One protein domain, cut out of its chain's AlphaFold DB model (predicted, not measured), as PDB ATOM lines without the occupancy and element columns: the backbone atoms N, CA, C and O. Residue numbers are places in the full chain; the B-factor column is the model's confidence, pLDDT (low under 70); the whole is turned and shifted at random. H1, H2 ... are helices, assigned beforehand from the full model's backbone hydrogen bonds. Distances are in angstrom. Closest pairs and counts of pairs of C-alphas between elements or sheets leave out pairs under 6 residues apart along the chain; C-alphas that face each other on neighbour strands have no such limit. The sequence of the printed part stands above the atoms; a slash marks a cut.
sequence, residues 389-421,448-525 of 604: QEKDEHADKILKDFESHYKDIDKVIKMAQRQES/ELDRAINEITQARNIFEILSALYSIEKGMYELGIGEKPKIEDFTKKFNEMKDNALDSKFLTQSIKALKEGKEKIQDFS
ATOM      1  N   GLN A 389     469.148 435.450 901.750       85.88
ATOM      2  CA  GLN A 389     468.557 436.785 901.699       85.88
ATOM      3  C   GLN A 389     469.402 437.775 900.890       85.88
ATOM      4  O   GLN A 389     468.838 438.554 900.130       85.88
ATOM      5  N   GLU A 390     470.723 437.771 901.072       86.19
ATOM      6  CA  GLU A 390     471.618 438.641 900.301       86.19
ATOM      7  C   GLU A 390     471.608 438.255 898.821       86.19
ATOM      8  O   GLU A 390     471.547 439.143 897.982       86.19
ATOM      9  N   LYS A 391     471.574 436.953 898.506       87.00
ATOM     10  CA  LYS A 391     471.446 436.455 897.128       87.00
ATOM     11  C   LYS A 391     470.131 436.891 896.464       87.00
ATOM     12  O   LYS A 391     470.150 437.307 895.314       87.00
ATOM     13  N   ASP A 392     469.012 436.850 897.188       87.81
ATOM     14  CA  ASP A 392     467.711 437.345 896.707       87.81
ATOM     15  C   ASP A 392     467.742 438.858 896.411       87.81
ATOM     16  O   ASP A 392     467.444 439.306 895.304       87.81
ATOM     17  N   GLU A 393     468.194 439.656 897.386       89.94
ATOM     18  CA  GLU A 393     468.312 441.113 897.232       89.94
ATOM     19  C   GLU A 393     469.289 441.499 896.106       89.94
ATOM     20  O   GLU A 393     469.065 442.487 895.402       89.94
ATOM     21  N   HIS A 394     470.360 440.721 895.926       90.56
ATOM     22  CA  HIS A 394     471.356 440.926 894.878       90.56
ATOM     23  C   HIS A 394     470.829 440.548 893.489       90.56
ATOM     24  O   HIS A 394     471.009 441.326 892.557       90.56
ATOM     25  N   ALA A 395     470.097 439.439 893.348       89.56
ATOM     26  CA  ALA A 395     469.472 439.048 892.082       89.56
ATOM     27  C   ALA A 395     468.469 440.105 891.585       89.56
ATOM     28  O   ALA A 395     468.514 440.512 890.422       89.56
ATOM     29  N   ASP A 396     467.619 440.623 892.479       89.94
ATOM     30  CA  ASP A 396     466.686 441.711 892.153       89.94
ATOM     31  C   ASP A 396     467.423 443.000 891.764       89.94
ATOM     32  O   ASP A 396     466.984 443.738 890.876       89.94
ATOM     33  N   LYS A 397     468.562 443.274 892.408       91.62
ATOM     34  CA  LYS A 397     469.406 444.421 892.078       91.62
ATOM     35  C   LYS A 397     470.050 444.271 890.698       91.62
ATOM     36  O   LYS A 397     469.975 445.224 889.933       91.62
ATOM     37  N   ILE A 398     470.615 443.109 890.358       88.75
ATOM     38  CA  ILE A 398     471.224 442.855 889.040       88.75
ATOM     39  C   ILE A 398     470.198 443.081 887.926       88.75
ATOM     40  O   ILE A 398     470.466 443.824 886.984       88.75
ATOM     41  N   LEU A 399     468.998 442.506 888.057       90.19
ATOM     42  CA  LEU A 399     467.936 442.657 887.056       90.19
ATOM     43  C   LEU A 399     467.495 444.117 886.898       90.19
ATOM     44  O   LEU A 399     467.282 444.580 885.778       90.19
ATOM     45  N   LYS A 400     467.383 444.851 888.009       90.38
ATOM     46  CA  LYS A 400     466.992 446.263 888.002       90.38
ATOM     47  C   LYS A 400     468.083 447.174 887.440       90.38
ATOM     48  O   LYS A 400     467.771 448.113 886.708       90.38
ATOM     49  N   ASP A 401     469.339 446.919 887.791       87.50
ATOM     50  CA  ASP A 401     470.482 447.666 887.274       87.50
ATOM     51  C   ASP A 401     470.610 447.416 885.762       87.50
ATOM     52  O   ASP A 401     470.767 448.378 885.012       87.50
ATOM     53  N   PHE A 402     470.428 446.175 885.293       89.31
ATOM     54  CA  PHE A 402     470.406 445.851 883.863       89.31
ATOM     55  C   PHE A 402     469.269 446.573 883.126       89.31
ATOM     56  O   PHE A 402     469.520 447.274 882.148       89.31
ATOM     57  N   GLU A 403     468.035 446.486 883.636       88.75
ATOM     58  CA  GLU A 403     466.882 447.182 883.048       88.75
ATOM     59  C   GLU A 403     467.082 448.704 883.031       88.75
ATOM     60  O   GLU A 403     466.601 449.366 882.122       88.75
ATOM     61  N   SER A 404     467.802 449.282 883.998       86.00
ATOM     62  CA  SER A 404     468.059 450.725 884.041       86.00
ATOM     63  C   SER A 404     469.128 451.185 883.048       86.00
ATOM     64  O   SER A 404     468.927 452.216 882.404       86.00
ATOM     65  N   HIS A 405     470.255 450.473 882.949       83.62
ATOM     66  CA  HIS A 405     471.402 450.871 882.115       83.62
ATOM     67  C   HIS A 405     471.248 450.442 880.645       83.62
ATOM     68  O   HIS A 405     471.791 451.090 879.747       83.62
ATOM     69  N   TYR A 406     470.463 449.392 880.388       88.50
ATOM     70  CA  TYR A 406     470.308 448.771 879.072       88.50
ATOM     71  C   TYR A 406     468.832 448.673 878.645       88.50
ATOM     72  O   TYR A 406     468.401 447.648 878.134       88.50
ATOM     73  N   LYS A 407     468.032 449.728 878.876       87.19
ATOM     74  CA  LYS A 407     466.569 449.764 878.611       87.19
ATOM     75  C   LYS A 407     466.171 449.374 877.187       87.19
ATOM     76  O   LYS A 407     465.158 448.714 876.980       87.19
ATOM     77  N   ASP A 408     466.930 449.852 876.219       85.69
ATOM     78  CA  ASP A 408     466.794 449.580 874.790       85.69
ATOM     79  C   ASP A 408     467.068 448.106 874.469       85.69
ATOM     80  O   ASP A 408     466.218 447.442 873.876       85.69
ATOM     81  N   ILE A 409     468.183 447.558 874.962       86.69
ATOM     82  CA  ILE A 409     468.510 446.129 874.832       86.69
ATOM     83  C   ILE A 409     467.453 445.276 875.546       86.69
ATOM     84  O   ILE A 409     466.980 444.278 875.010       86.69
ATOM     85  N   ASP A 410     467.015 445.693 876.734       87.62
ATOM     86  CA  ASP A 410     465.982 445.028 877.524       87.62
ATOM     87  C   ASP A 410     464.626 444.990 876.807       87.62
ATOM     88  O   ASP A 410     463.914 443.982 876.849       87.62
ATOM     89  N   LYS A 411     464.278 446.073 876.103       87.50
ATOM     90  CA  LYS A 411     463.096 446.147 875.239       87.50
ATOM     91  C   LYS A 411     463.201 445.135 874.100       87.50
ATOM     92  O   LYS A 411     462.232 444.413 873.871       87.50
ATOM     93  N   VAL A 412     464.359 445.027 873.446       86.31
ATOM     94  CA  VAL A 412     464.582 444.038 872.379       86.31
ATOM     95  C   VAL A 412     464.529 442.608 872.917       86.31
ATOM     96  O   VAL A 412     463.858 441.769 872.323       86.31
ATOM     97  N   ILE A 413     465.108 442.333 874.091       86.56
ATOM     98  CA  ILE A 413     464.989 441.028 874.767       86.56
ATOM     99  C   ILE A 413     463.513 440.682 875.031       86.56
ATOM    100  O   ILE A 413     463.074 439.572 874.729       86.56
ATOM    101  N   LYS A 414     462.719 441.635 875.540       86.19
ATOM    102  CA  LYS A 414     461.273 441.455 875.774       86.19
ATOM    103  C   LYS A 414     460.499 441.225 874.465       86.19
ATOM    104  O   LYS A 414     459.542 440.452 874.462       86.19
ATOM    105  N   MET A 415     460.880 441.881 873.367       81.62
ATOM    106  CA  MET A 415     460.280 441.672 872.040       81.62
ATOM    107  C   MET A 415     460.615 440.280 871.486       81.62
ATOM    108  O   MET A 415     459.704 439.562 871.079       81.62
ATOM    109  N   ALA A 416     461.880 439.857 871.576       80.06
ATOM    110  CA  ALA A 416     462.331 438.525 871.172       80.06
ATOM    111  C   ALA A 416     461.636 437.407 871.974       80.06
ATOM    112  O   ALA A 416     461.197 436.409 871.409       80.06
ATOM    113  N   GLN A 417     461.449 437.588 873.287       80.75
ATOM    114  CA  GLN A 417     460.681 436.656 874.128       80.75
ATOM    115  C   GLN A 417     459.218 436.513 873.679       80.75
ATOM    116  O   GLN A 417     458.675 435.408 873.684       80.75
ATOM    117  N   ARG A 418     458.571 437.612 873.266       78.19
ATOM    118  CA  ARG A 418     457.179 437.590 872.782       78.19
ATOM    119  C   ARG A 418     457.038 436.875 871.443       78.19
ATOM    120  O   ARG A 418     456.042 436.181 871.255       78.19
ATOM    121  N   GLN A 419     458.001 437.034 870.538       71.38
ATOM    122  CA  GLN A 419     458.004 436.327 869.257       71.38
ATOM    123  C   GLN A 419     458.186 434.818 869.447       71.38
ATOM    124  O   GLN A 419     457.399 434.047 868.909       71.38
ATOM    125  N   GLU A 420     459.130 434.392 870.289       67.69
ATOM    126  CA  GLU A 420     459.346 432.965 870.568       67.69
ATOM    127  C   GLU A 420     458.150 432.300 871.266       67.69
ATOM    128  O   GLU A 420     457.800 431.171 870.938       67.69
ATOM    129  N   SER A 421     457.460 433.007 872.171       60.00
ATOM    130  CA  SER A 421     456.252 432.484 872.837       60.00
ATOM    131  C   SER A 421     455.046 432.275 871.907       60.00
ATOM    132  O   SER A 421     454.052 431.685 872.328       60.00
ATOM    133  N   GLU A 448     459.583 445.035 863.092       74.50
ATOM    134  CA  GLU A 448     459.758 445.828 864.318       74.50
ATOM    135  C   GLU A 448     460.981 445.403 865.141       74.50
ATOM    136  O   GLU A 448     461.681 446.268 865.675       74.50
ATOM    137  N   LEU A 449     461.258 444.098 865.237       78.38
ATOM    138  CA  LEU A 449     462.456 443.585 865.905       78.38
ATOM    139  C   LEU A 449     463.722 444.032 865.160       78.38
ATOM    140  O   LEU A 449     464.636 444.570 865.782       78.38
ATOM    141  N   ASP A 450     463.737 443.889 863.834       78.81
ATOM    142  CA  ASP A 450     464.867 444.277 862.985       78.81
ATOM    143  C   ASP A 450     465.123 445.791 863.034       78.81
ATOM    144  O   ASP A 450     466.270 446.238 863.085       78.81
ATOM    145  N   ARG A 451     464.060 446.606 863.098       81.56
ATOM    146  CA  ARG A 451     464.175 448.056 863.332       81.56
ATOM    147  C   ARG A 451     464.795 448.363 864.691       81.56
ATOM    148  O   ARG A 451     465.717 449.169 864.752       81.56
ATOM    149  N   ALA A 452     464.346 447.704 865.758       81.62
ATOM    150  CA  ALA A 452     464.876 447.936 867.101       81.62
ATOM    151  C   ALA A 452     466.339 447.471 867.250       81.62
ATOM    152  O   ALA A 452     467.124 448.120 867.940       81.62
ATOM    153  N   ILE A 453     466.733 446.386 866.574       82.69
ATOM    154  CA  ILE A 453     468.134 445.945 866.498       82.69
ATOM    155  C   ILE A 453     468.972 446.991 865.753       82.69
ATOM    156  O   ILE A 453     470.029 447.381 866.242       82.69
ATOM    157  N   ASN A 454     468.485 447.508 864.622       81.06
ATOM    158  CA  ASN A 454     469.178 448.557 863.870       81.06
ATOM    159  C   ASN A 454     469.316 449.872 864.657       81.06
ATOM    160  O   ASN A 454     470.358 450.520 864.566       81.06
ATOM    161  N   GLU A 455     468.318 450.246 865.461       83.94
ATOM    162  CA  GLU A 455     468.403 451.395 866.374       83.94
ATOM    163  C   GLU A 455     469.540 451.221 867.397       83.94
ATOM    164  O   GLU A 455     470.316 452.152 867.611       83.94
ATOM    165  N   ILE A 456     469.701 450.025 867.980       83.19
ATOM    166  CA  ILE A 456     470.807 449.734 868.911       83.19
ATOM    167  C   ILE A 456     472.156 449.765 868.188       83.19
ATOM    168  O   ILE A 456     473.109 450.336 868.719       83.19
ATOM    169  N   THR A 457     472.237 449.210 866.975       82.12
ATOM    170  CA  THR A 457     473.457 449.236 866.151       82.12
ATOM    171  C   THR A 457     473.946 450.663 865.878       82.12
ATOM    172  O   THR A 457     475.149 450.894 865.792       82.12
ATOM    173  N   GLN A 458     473.025 451.624 865.755       79.94
ATOM    174  CA  GLN A 458     473.345 453.038 865.530       79.94
ATOM    175  C   GLN A 458     473.614 453.815 866.825       79.94
ATOM    176  O   GLN A 458     474.391 454.769 866.812       79.94
ATOM    177  N   ALA A 459     472.962 453.443 867.929       77.62
ATOM    178  CA  ALA A 459     473.028 454.180 869.189       77.62
ATOM    179  C   ALA A 459     474.179 453.744 870.105       77.62
ATOM    180  O   ALA A 459     474.645 454.548 870.913       77.62
ATOM    181  N   ARG A 460     474.623 452.484 870.011       83.50
ATOM    182  CA  ARG A 460     475.609 451.896 870.924       83.50
ATOM    183  C   ARG A 460     476.882 451.474 870.211       83.50
ATOM    184  O   ARG A 460     476.881 451.093 869.046       83.50
ATOM    185  N   ASN A 461     477.977 451.487 870.960       84.75
ATOM    186  CA  ASN A 461     479.257 450.954 870.507       84.75
ATOM    187  C   ASN A 461     479.500 449.538 871.060       84.75
ATOM    188  O   ASN A 461     478.794 449.041 871.939       84.75
ATOM    189  N   ILE A 462     480.549 448.889 870.556       83.56
ATOM    190  CA  ILE A 462     480.917 447.515 870.925       83.56
ATOM    191  C   ILE A 462     481.272 447.387 872.415       83.56
ATOM    192  O   ILE A 462     480.961 446.369 873.034       83.56
ATOM    193  N   PHE A 463     481.862 448.427 873.018       85.19
ATOM    194  CA  PHE A 463     482.194 448.435 874.444       85.19
ATOM    195  C   PHE A 463     480.951 448.319 875.329       85.19
ATOM    196  O   PHE A 463     480.958 447.579 876.314       85.19
ATOM    197  N   GLU A 464     479.865 449.004 874.976       86.00
ATOM    198  CA  GLU A 464     478.621 448.957 875.743       86.00
ATOM    199  C   GLU A 464     477.945 447.582 875.682       86.00
ATOM    200  O   GLU A 464     477.440 447.108 876.701       86.00
ATOM    201  N   ILE A 465     477.992 446.912 874.524       88.12
ATOM    202  CA  ILE A 465     477.457 445.551 874.355       88.12
ATOM    203  C   ILE A 465     478.283 444.537 875.155       88.12
ATOM    204  O   ILE A 465     477.724 443.706 875.873       88.12
ATOM    205  N   LEU A 466     479.615 444.638 875.098       87.44
ATOM    206  CA  LEU A 466     480.505 443.788 875.892       87.44
ATOM    207  C   LEU A 466     480.342 444.037 877.396       87.44
ATOM    208  O   LEU A 466     480.363 443.090 878.177       87.44
ATOM    209  N   SER A 467     480.113 445.286 877.800       88.62
ATOM    210  CA  SER A 467     479.840 445.653 879.192       88.62
ATOM    211  C   SER A 467     478.507 445.085 879.685       88.62
ATOM    212  O   SER A 467     478.425 444.626 880.827       88.62
ATOM    213  N   ALA A 468     477.477 445.049 878.833       88.44
ATOM    214  CA  ALA A 468     476.204 444.406 879.152       88.44
ATOM    215  C   ALA A 468     476.383 442.895 879.371       88.44
ATOM    216  O   ALA A 468     475.902 442.361 880.373       88.44
ATOM    217  N   LEU A 469     477.109 442.221 878.468       90.56
ATOM    218  CA  LEU A 469     477.413 440.787 878.567       90.56
ATOM    219  C   LEU A 469     478.194 440.475 879.842       90.56
ATOM    220  O   LEU A 469     477.775 439.636 880.641       90.56
ATOM    221  N   TYR A 470     479.270 441.224 880.079       91.75
ATOM    222  CA  TYR A 470     480.099 441.081 881.268       91.75
ATOM    223  C   TYR A 470     479.292 441.289 882.554       91.75
ATOM    224  O   TYR A 470     479.443 440.529 883.506       91.75
ATOM    225  N   SER A 471     478.389 442.275 882.588       89.62
ATOM    226  CA  SER A 471     477.556 442.558 883.766       89.62
ATOM    227  C   SER A 471     476.609 441.404 884.114       89.62
ATOM    228  O   SER A 471     476.414 441.109 885.294       89.62
ATOM    229  N   ILE A 472     476.037 440.735 883.107       91.88
ATOM    230  CA  ILE A 472     475.180 439.560 883.314       91.88
ATOM    231  C   ILE A 472     476.005 438.348 883.751       91.88
ATOM    232  O   ILE A 472     475.645 437.714 884.743       91.88
ATOM    233  N   GLU A 473     477.124 438.051 883.085       92.56
ATOM    234  CA  GLU A 473     478.002 436.933 883.468       92.56
ATOM    235  C   GLU A 473     478.571 437.114 884.882       92.56
ATOM    236  O   GLU A 473     478.539 436.191 885.701       92.56
ATOM    237  N   LYS A 474     478.995 438.337 885.216       91.81
ATOM    238  CA  LYS A 474     479.420 438.720 886.566       91.81
ATOM    239  C   LYS A 474     478.300 438.500 887.577       91.81
ATOM    240  O   LYS A 474     478.525 437.848 888.592       91.81
ATOM    241  N   GLY A 475     477.087 438.971 887.285       90.50
ATOM    242  CA  GLY A 475     475.929 438.764 888.154       90.50
ATOM    243  C   GLY A 475     475.596 437.284 888.370       90.50
ATOM    244  O   GLY A 475     475.310 436.872 889.493       90.50
ATOM    245  N   MET A 476     475.690 436.457 887.326       91.56
ATOM    246  CA  MET A 476     475.493 435.007 887.432       91.56
ATOM    247  C   MET A 476     476.545 434.343 888.327       91.56
ATOM    248  O   MET A 476     476.198 433.506 889.164       91.56
ATOM    249  N   TYR A 477     477.813 434.727 888.189       92.06
ATOM    250  CA  TYR A 477     478.886 434.228 889.047       92.06
ATOM    251  C   TYR A 477     478.694 434.637 890.514       92.06
ATOM    252  O   TYR A 477     478.779 433.796 891.407       92.06
ATOM    253  N   GLU A 478     478.350 435.901 890.776       90.06
ATOM    254  CA  GLU A 478     478.105 436.426 892.132       90.06
ATOM    255  C   GLU A 478     476.927 435.734 892.847       90.06
ATOM    256  O   GLU A 478     476.886 435.655 894.079       90.06
ATOM    257  N   LEU A 479     475.971 435.200 892.080       88.94
ATOM    258  CA  LEU A 479     474.856 434.392 892.584       88.94
ATOM    259  C   LEU A 479     475.198 432.895 892.714       88.94
ATOM    260  O   LEU A 479     474.437 432.149 893.337       88.94
ATOM    261  N   GLY A 480     476.343 432.460 892.183       87.19
ATOM    262  CA  GLY A 480     476.790 431.065 892.176       87.19
ATOM    263  C   GLY A 480     476.094 430.189 891.131       87.19
ATOM    264  O   GLY A 480     476.011 428.979 891.322       87.19
ATOM    265  N   ILE A 481     475.563 430.789 890.059       89.50
ATOM    266  CA  ILE A 481     474.841 430.097 888.970       89.50
ATOM    267  C   ILE A 481     475.571 430.159 887.617       89.50
ATOM    268  O   ILE A 481     475.040 429.691 886.610       89.50
ATOM    269  N   GLY A 482     476.762 430.758 887.575       88.12
ATOM    270  CA  GLY A 482     477.584 430.898 886.375       88.12
ATOM    271  C   GLY A 482     479.075 430.792 886.678       88.12
ATOM    272  O   GLY A 482     479.489 430.784 887.838       88.12
ATOM    273  N   GLU A 483     479.877 430.703 885.621       88.31
ATOM    274  CA  GLU A 483     481.337 430.683 885.710       88.31
ATOM    275  C   GLU A 483     481.904 432.091 885.901       88.31
ATOM    276  O   GLU A 483     481.273 433.083 885.538       88.31
ATOM    277  N   LYS A 484     483.111 432.184 886.474       88.31
ATOM    278  CA  LYS A 484     483.786 433.471 886.662       88.31
ATOM    279  C   LYS A 484     484.133 434.061 885.285       88.31
ATOM    280  O   LYS A 484     484.928 433.438 884.577       88.31
ATOM    281  N   PRO A 485     483.616 435.248 884.912       88.00
ATOM    282  CA  PRO A 485     483.979 435.869 883.645       88.00
ATOM    283  C   PRO A 485     485.461 436.259 883.657       88.00
ATOM    284  O   PRO A 485     485.953 436.847 884.625       88.00
ATOM    285  N   LYS A 486     486.177 435.931 882.578       86.56
ATOM    286  CA  LYS A 486     487.603 436.247 882.416       86.56
ATOM    287  C   LYS A 486     487.765 437.624 881.794       86.56
ATOM    288  O   LYS A 486     487.374 437.846 880.650       86.56
ATOM    289  N   ILE A 487     488.350 438.555 882.538       83.31
ATOM    290  CA  ILE A 487     488.520 439.944 882.087       83.31
ATOM    291  C   ILE A 487     489.430 440.011 880.861       83.31
ATOM    292  O   ILE A 487     489.204 440.841 879.976       83.31
ATOM    293  N   GLU A 488     490.416 439.118 880.770       82.31
ATOM    294  CA  GLU A 488     491.330 439.041 879.633       82.31
ATOM    295  C   GLU A 488     490.578 438.751 878.331       82.31
ATOM    296  O   GLU A 488     490.852 439.389 877.315       82.31
ATOM    297  N   ASP A 489     489.576 437.867 878.367       85.31
ATOM    298  CA  ASP A 489     488.800 437.479 877.186       85.31
ATOM    299  C   ASP A 489     487.933 438.641 876.678       85.31
ATOM    300  O   ASP A 489     487.880 438.905 875.474       85.31
ATOM    301  N   PHE A 490     487.291 439.381 877.586       86.00
ATOM    302  CA  PHE A 490     486.493 440.562 877.238       86.00
ATOM    303  C   PHE A 490     487.364 441.728 876.762       86.00
ATOM    304  O   PHE A 490     487.013 442.408 875.796       86.00
ATOM    305  N   THR A 491     488.523 441.933 877.389       81.69
ATOM    306  CA  THR A 491     489.487 442.975 877.003       81.69
ATOM    307  C   THR A 491     490.090 442.682 875.633       81.69
ATOM    308  O   THR A 491     490.210 443.583 874.803       81.69
ATOM    309  N   LYS A 492     490.418 441.415 875.357       86.38
ATOM    310  CA  LYS A 492     490.891 440.966 874.046       86.38
ATOM    311  C   LYS A 492     489.825 441.179 872.971       86.38
ATOM    312  O   LYS A 492     490.112 441.846 871.982       86.38
ATOM    313  N   LYS A 493     488.589 440.717 873.203       85.69
ATOM    314  CA  LYS A 493     487.459 440.941 872.281       85.69
ATOM    315  C   LYS A 493     487.209 442.426 872.022       85.69
ATOM    316  O   LYS A 493     486.981 442.813 870.883       85.69
ATOM    317  N   PHE A 494     487.283 443.268 873.053       86.12
ATOM    318  CA  PHE A 494     487.149 444.713 872.880       86.12
ATOM    319  C   PHE A 494     488.264 445.277 871.994       86.12
ATOM    320  O   PHE A 494     487.973 445.970 871.028       86.12
ATOM    321  N   ASN A 495     489.527 444.942 872.266       83.00
ATOM    322  CA  ASN A 495     490.660 445.438 871.484       83.00
ATOM    323  C   ASN A 495     490.643 444.977 870.019       83.00
ATOM    324  O   ASN A 495     491.081 445.732 869.156       83.00
ATOM    325  N   GLU A 496     490.137 443.776 869.737       85.69
ATOM    326  CA  GLU A 496     489.978 443.248 868.373       85.69
ATOM    327  C   GLU A 496     488.851 443.944 867.597       85.69
ATOM    328  O   GLU A 496     488.891 444.018 866.370       85.69
ATOM    329  N   MET A 497     487.834 444.446 868.302       82.19
ATOM    330  CA  MET A 497     486.603 444.943 867.691       82.19
ATOM    331  C   MET A 497     486.416 446.463 867.801       82.19
ATOM    332  O   MET A 497     485.577 447.005 867.093       82.19
ATOM    333  N   LYS A 498     487.182 447.167 868.647       79.00
ATOM    334  CA  LYS A 498     486.999 448.598 868.975       79.00
ATOM    335  C   LYS A 498     487.001 449.543 867.768       79.00
ATOM    336  O   LYS A 498     486.332 450.569 867.823       79.00
ATOM    337  N   ASP A 499     487.738 449.196 866.715       78.88
ATOM    338  CA  ASP A 499     487.904 450.029 865.519       78.88
ATOM    339  C   ASP A 499     486.884 449.670 864.416       78.88
ATOM    340  O   ASP A 499     486.803 450.348 863.392       78.88
ATOM    341  N   ASN A 500     486.077 448.623 864.626       79.50
ATOM    342  CA  ASN A 500     485.048 448.171 863.694       79.50
ATOM    343  C   ASN A 500     483.677 448.763 864.054       79.50
ATOM    344  O   ASN A 500     483.361 449.002 865.219       79.50
ATOM    345  N   ALA A 501     482.821 448.952 863.047       76.69
ATOM    346  CA  ALA A 501     481.413 449.248 863.288       76.69
ATOM    347  C   ALA A 501     480.721 448.055 863.977       76.69
ATOM    348  O   ALA A 501     481.113 446.901 863.785       76.69
ATOM    349  N   LEU A 502     479.682 448.331 864.771       82.06
ATOM    350  CA  LEU A 502     478.922 447.292 865.461       82.06
ATOM    351  C   LEU A 502     478.219 446.390 864.433       82.06
ATOM    352  O   LEU A 502     477.333 446.824 863.702       82.06
ATOM    353  N   ASP A 503     478.642 445.129 864.365       82.00
ATOM    354  CA  ASP A 503     478.075 444.140 863.450       82.00
ATOM    355  C   ASP A 503     476.722 443.617 863.967       82.00
ATOM    356  O   ASP A 503     476.589 443.213 865.127       82.00
ATOM    357  N   SER A 504     475.719 443.579 863.086       77.00
ATOM    358  CA  SER A 504     474.360 443.121 863.408       77.00
ATOM    359  C   SER A 504     474.335 441.648 863.838       77.00
ATOM    360  O   SER A 504     473.589 441.263 864.747       77.00
ATOM    361  N   LYS A 505     475.208 440.806 863.263       83.94
ATOM    362  CA  LYS A 505     475.313 439.389 863.649       83.94
ATOM    363  C   LYS A 505     475.887 439.234 865.060       83.94
ATOM    364  O   LYS A 505     475.330 438.474 865.855       83.94
ATOM    365  N   PHE A 506     476.941 439.978 865.400       86.50
ATOM    366  CA  PHE A 506     477.471 440.039 866.768       86.50
ATOM    367  C   PHE A 506     476.432 440.549 867.775       86.50
ATOM    368  O   PHE A 506     476.264 439.958 868.846       86.50
ATOM    369  N   LEU A 507     475.698 441.611 867.433       85.06
ATOM    370  CA  LEU A 507     474.656 442.166 868.296       85.06
ATOM    371  C   LEU A 507     473.538 441.145 868.553       85.06
ATOM    372  O   LEU A 507     473.141 440.945 869.700       85.06
ATOM    373  N   THR A 508     473.089 440.436 867.518       84.56
ATOM    374  CA  THR A 508     472.045 439.404 867.629       84.56
ATOM    375  C   THR A 508     472.483 438.252 868.540       84.56
ATOM    376  O   THR A 508     471.735 437.832 869.426       84.56
ATOM    377  N   GLN A 509     473.722 437.770 868.386       89.00
ATOM    378  CA  GLN A 509     474.297 436.745 869.269       89.00
ATOM    379  C   GLN A 509     474.416 437.235 870.717       89.00
ATOM    380  O   GLN A 509     474.094 436.500 871.651       89.00
ATOM    381  N   SER A 510     474.823 438.491 870.902       90.31
ATOM    382  CA  SER A 510     474.950 439.113 872.221       90.31
ATOM    383  C   SER A 510     473.593 439.249 872.911       90.31
ATOM    384  O   SER A 510     473.459 438.889 874.076       90.31
ATOM    385  N   ILE A 511     472.556 439.688 872.193       88.31
ATOM    386  CA  ILE A 511     471.182 439.788 872.712       88.31
ATOM    387  C   ILE A 511     470.662 438.416 873.152       88.31
ATOM    388  O   ILE A 511     470.042 438.313 874.212       88.31
ATOM    389  N   LYS A 512     470.951 437.353 872.389       90.69
ATOM    390  CA  LYS A 512     470.588 435.982 872.767       90.69
ATOM    391  C   LYS A 512     471.259 435.559 874.080       90.69
ATOM    392  O   LYS A 512     470.571 435.102 874.989       90.69
ATOM    393  N   ALA A 513     472.567 435.776 874.217       90.94
ATOM    394  CA  ALA A 513     473.297 435.454 875.446       90.94
ATOM    395  C   ALA A 513     472.799 436.271 876.657       90.94
ATOM    396  O   ALA A 513     472.610 435.728 877.746       90.94
ATOM    397  N   LEU A 514     472.513 437.563 876.460       92.50
ATOM    398  CA  LEU A 514     471.938 438.435 877.489       92.50
ATOM    399  C   LEU A 514     470.562 437.954 877.949       92.50
ATOM    400  O   LEU A 514     470.279 437.955 879.149       92.50
ATOM    401  N   LYS A 515     469.718 437.521 877.010       91.94
ATOM    402  CA  LYS A 515     468.412 436.934 877.308       91.94
ATOM    403  C   LYS A 515     468.553 435.670 878.159       91.94
ATOM    404  O   LYS A 515     467.954 435.607 879.230       91.94
ATOM    405  N   GLU A 516     469.372 434.713 877.726       91.88
ATOM    406  CA  GLU A 516     469.591 433.450 878.448       91.88
ATOM    407  C   GLU A 516     470.135 433.690 879.866       91.88
ATOM    408  O   GLU A 516     469.662 433.092 880.837       91.88
ATOM    409  N   GLY A 517     471.109 434.592 880.018       91.31
ATOM    410  CA  GLY A 517     471.659 434.937 881.329       91.31
ATOM    411  C   GLY A 517     470.635 435.623 882.237       91.31
ATOM    412  O   GLY A 517     470.521 435.293 883.420       91.31
ATOM    413  N   LYS A 518     469.819 436.525 881.683       92.25
ATOM    414  CA  LYS A 518     468.745 437.199 882.422       92.25
ATOM    415  C   LYS A 518     467.667 436.219 882.894       92.25
ATOM    416  O   LYS A 518     467.219 436.332 884.035       92.25
ATOM    417  N   GLU A 519     467.274 435.258 882.064       92.31
ATOM    418  CA  GLU A 519     466.305 434.213 882.426       92.31
ATOM    419  C   GLU A 519     466.822 433.343 883.579       92.31
ATOM    420  O   GLU A 519     466.118 433.163 884.575       92.31
ATOM    421  N   LYS A 520     468.095 432.925 883.534       93.06
ATOM    422  CA  LYS A 520     468.732 432.183 884.639       93.06
ATOM    423  C   LYS A 520     468.701 432.957 885.960       93.06
ATOM    424  O   LYS A 520     468.378 432.386 887.003       93.06
ATOM    425  N   ILE A 521     468.993 434.260 885.934       90.88
ATOM    426  CA  ILE A 521     468.937 435.118 887.131       90.88
ATOM    427  C   ILE A 521     467.490 435.275 887.630       90.88
ATOM    428  O   ILE A 521     467.245 435.260 888.839       90.88
ATOM    429  N   GLN A 522     466.516 435.408 886.726       91.81
ATOM    430  CA  GLN A 522     465.097 435.503 887.081       91.81
ATOM    431  C   GLN A 522     464.584 434.229 887.751       91.81
ATOM    432  O   GLN A 522     463.899 434.310 888.773       91.81
ATOM    433  N   ASP A 523     464.921 433.062 887.210       91.00
ATOM    434  CA  ASP A 523     464.504 431.783 887.779       91.00
ATOM    435  C   ASP A 523     465.202 431.506 889.108       91.00
ATOM    436  O   ASP A 523     464.555 431.071 890.064       91.00
ATOM    437  N   PHE A 524     466.474 431.886 889.236       91.50
ATOM    438  CA  PHE A 524     467.159 431.891 890.524       91.50
ATOM    439  C   PHE A 524     466.440 432.778 891.558       91.50
ATOM    440  O   PHE A 524     466.161 432.317 892.666       91.50
ATOM    441  N   SER A 525     466.078 434.017 891.196       90.81
ATOM    442  CA  SER A 525     465.336 434.947 892.071       90.81
ATOM    443  C   SER A 525     463.991 434.357 892.526       90.81
ATOM    444  O   SER A 525     463.636 434.436 893.705       90.81
TER     445      SER A 525
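This is residues 389 to 421 and 448 to 525 of the 604 residues of an uncharacterized protein of Helicobacter cinaedi CCUG 18818 = ATCC BAA-847 (UniProt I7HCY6). Three long helices, H1, H4 and H6, lie roughly side by side as a bundle, with H5 folded back on H4 and the pair H2 and H3 packed on H6 nearly at right angles to it. The printed part has 111 residues with six named helices, H1 to H6 in order, and no named strand: all helix. It is compact, with a radius of gyration of the C-alphas of 14.1 A and spans of 42 by 36 by 21 A.

H1, residues 389 to 405, touches H4, residues 462 to 479, at a shallow tilt of 11 degrees, opposite ways; their closest C-alphas, Lys 391 and Leu 479, are 6.0 A apart. The hub is H6, residues 504 to 525, which touches H1, H4, H2, residues 407 to 420, and H3, residues 448 to 459. H6 and H4 run the same way at a shallow tilt of 21 degrees, with the C-alphas of Leu 469 and Leu 514 closest at 6.1 A. H2 and H6 stand about perpendicular at 85 degrees, the C-alphas of Ile 413 and Lys 515 closest at 5.9 A. H5, residues 487 to 497, forms a helical hairpin with H4 and is apart from H1, H2, H3 and H6. In H1 to H6, every O i to N i+4 pair is within hydrogen-bond range.

H1 begins at C-alpha 389 (468.557, 436.785, 901.699) and is 24.3 A long; H2 measures 20.0 A, H3 16.4 A, H4 26.0 A and H5 15.4 A. H6, 31.1 A, ends at C-alpha 525 (465.336, 434.947, 892.071).

The C-alphas farthest apart, Gln 389 and Asp 499, are 43.1 A apart. Residues 422 to 447 are not printed; C-alphas 421 and 448 are 16.2 A apart across the cut. Of the links printed whole, none is long. Residues 420 to 421 have pLDDT under 70.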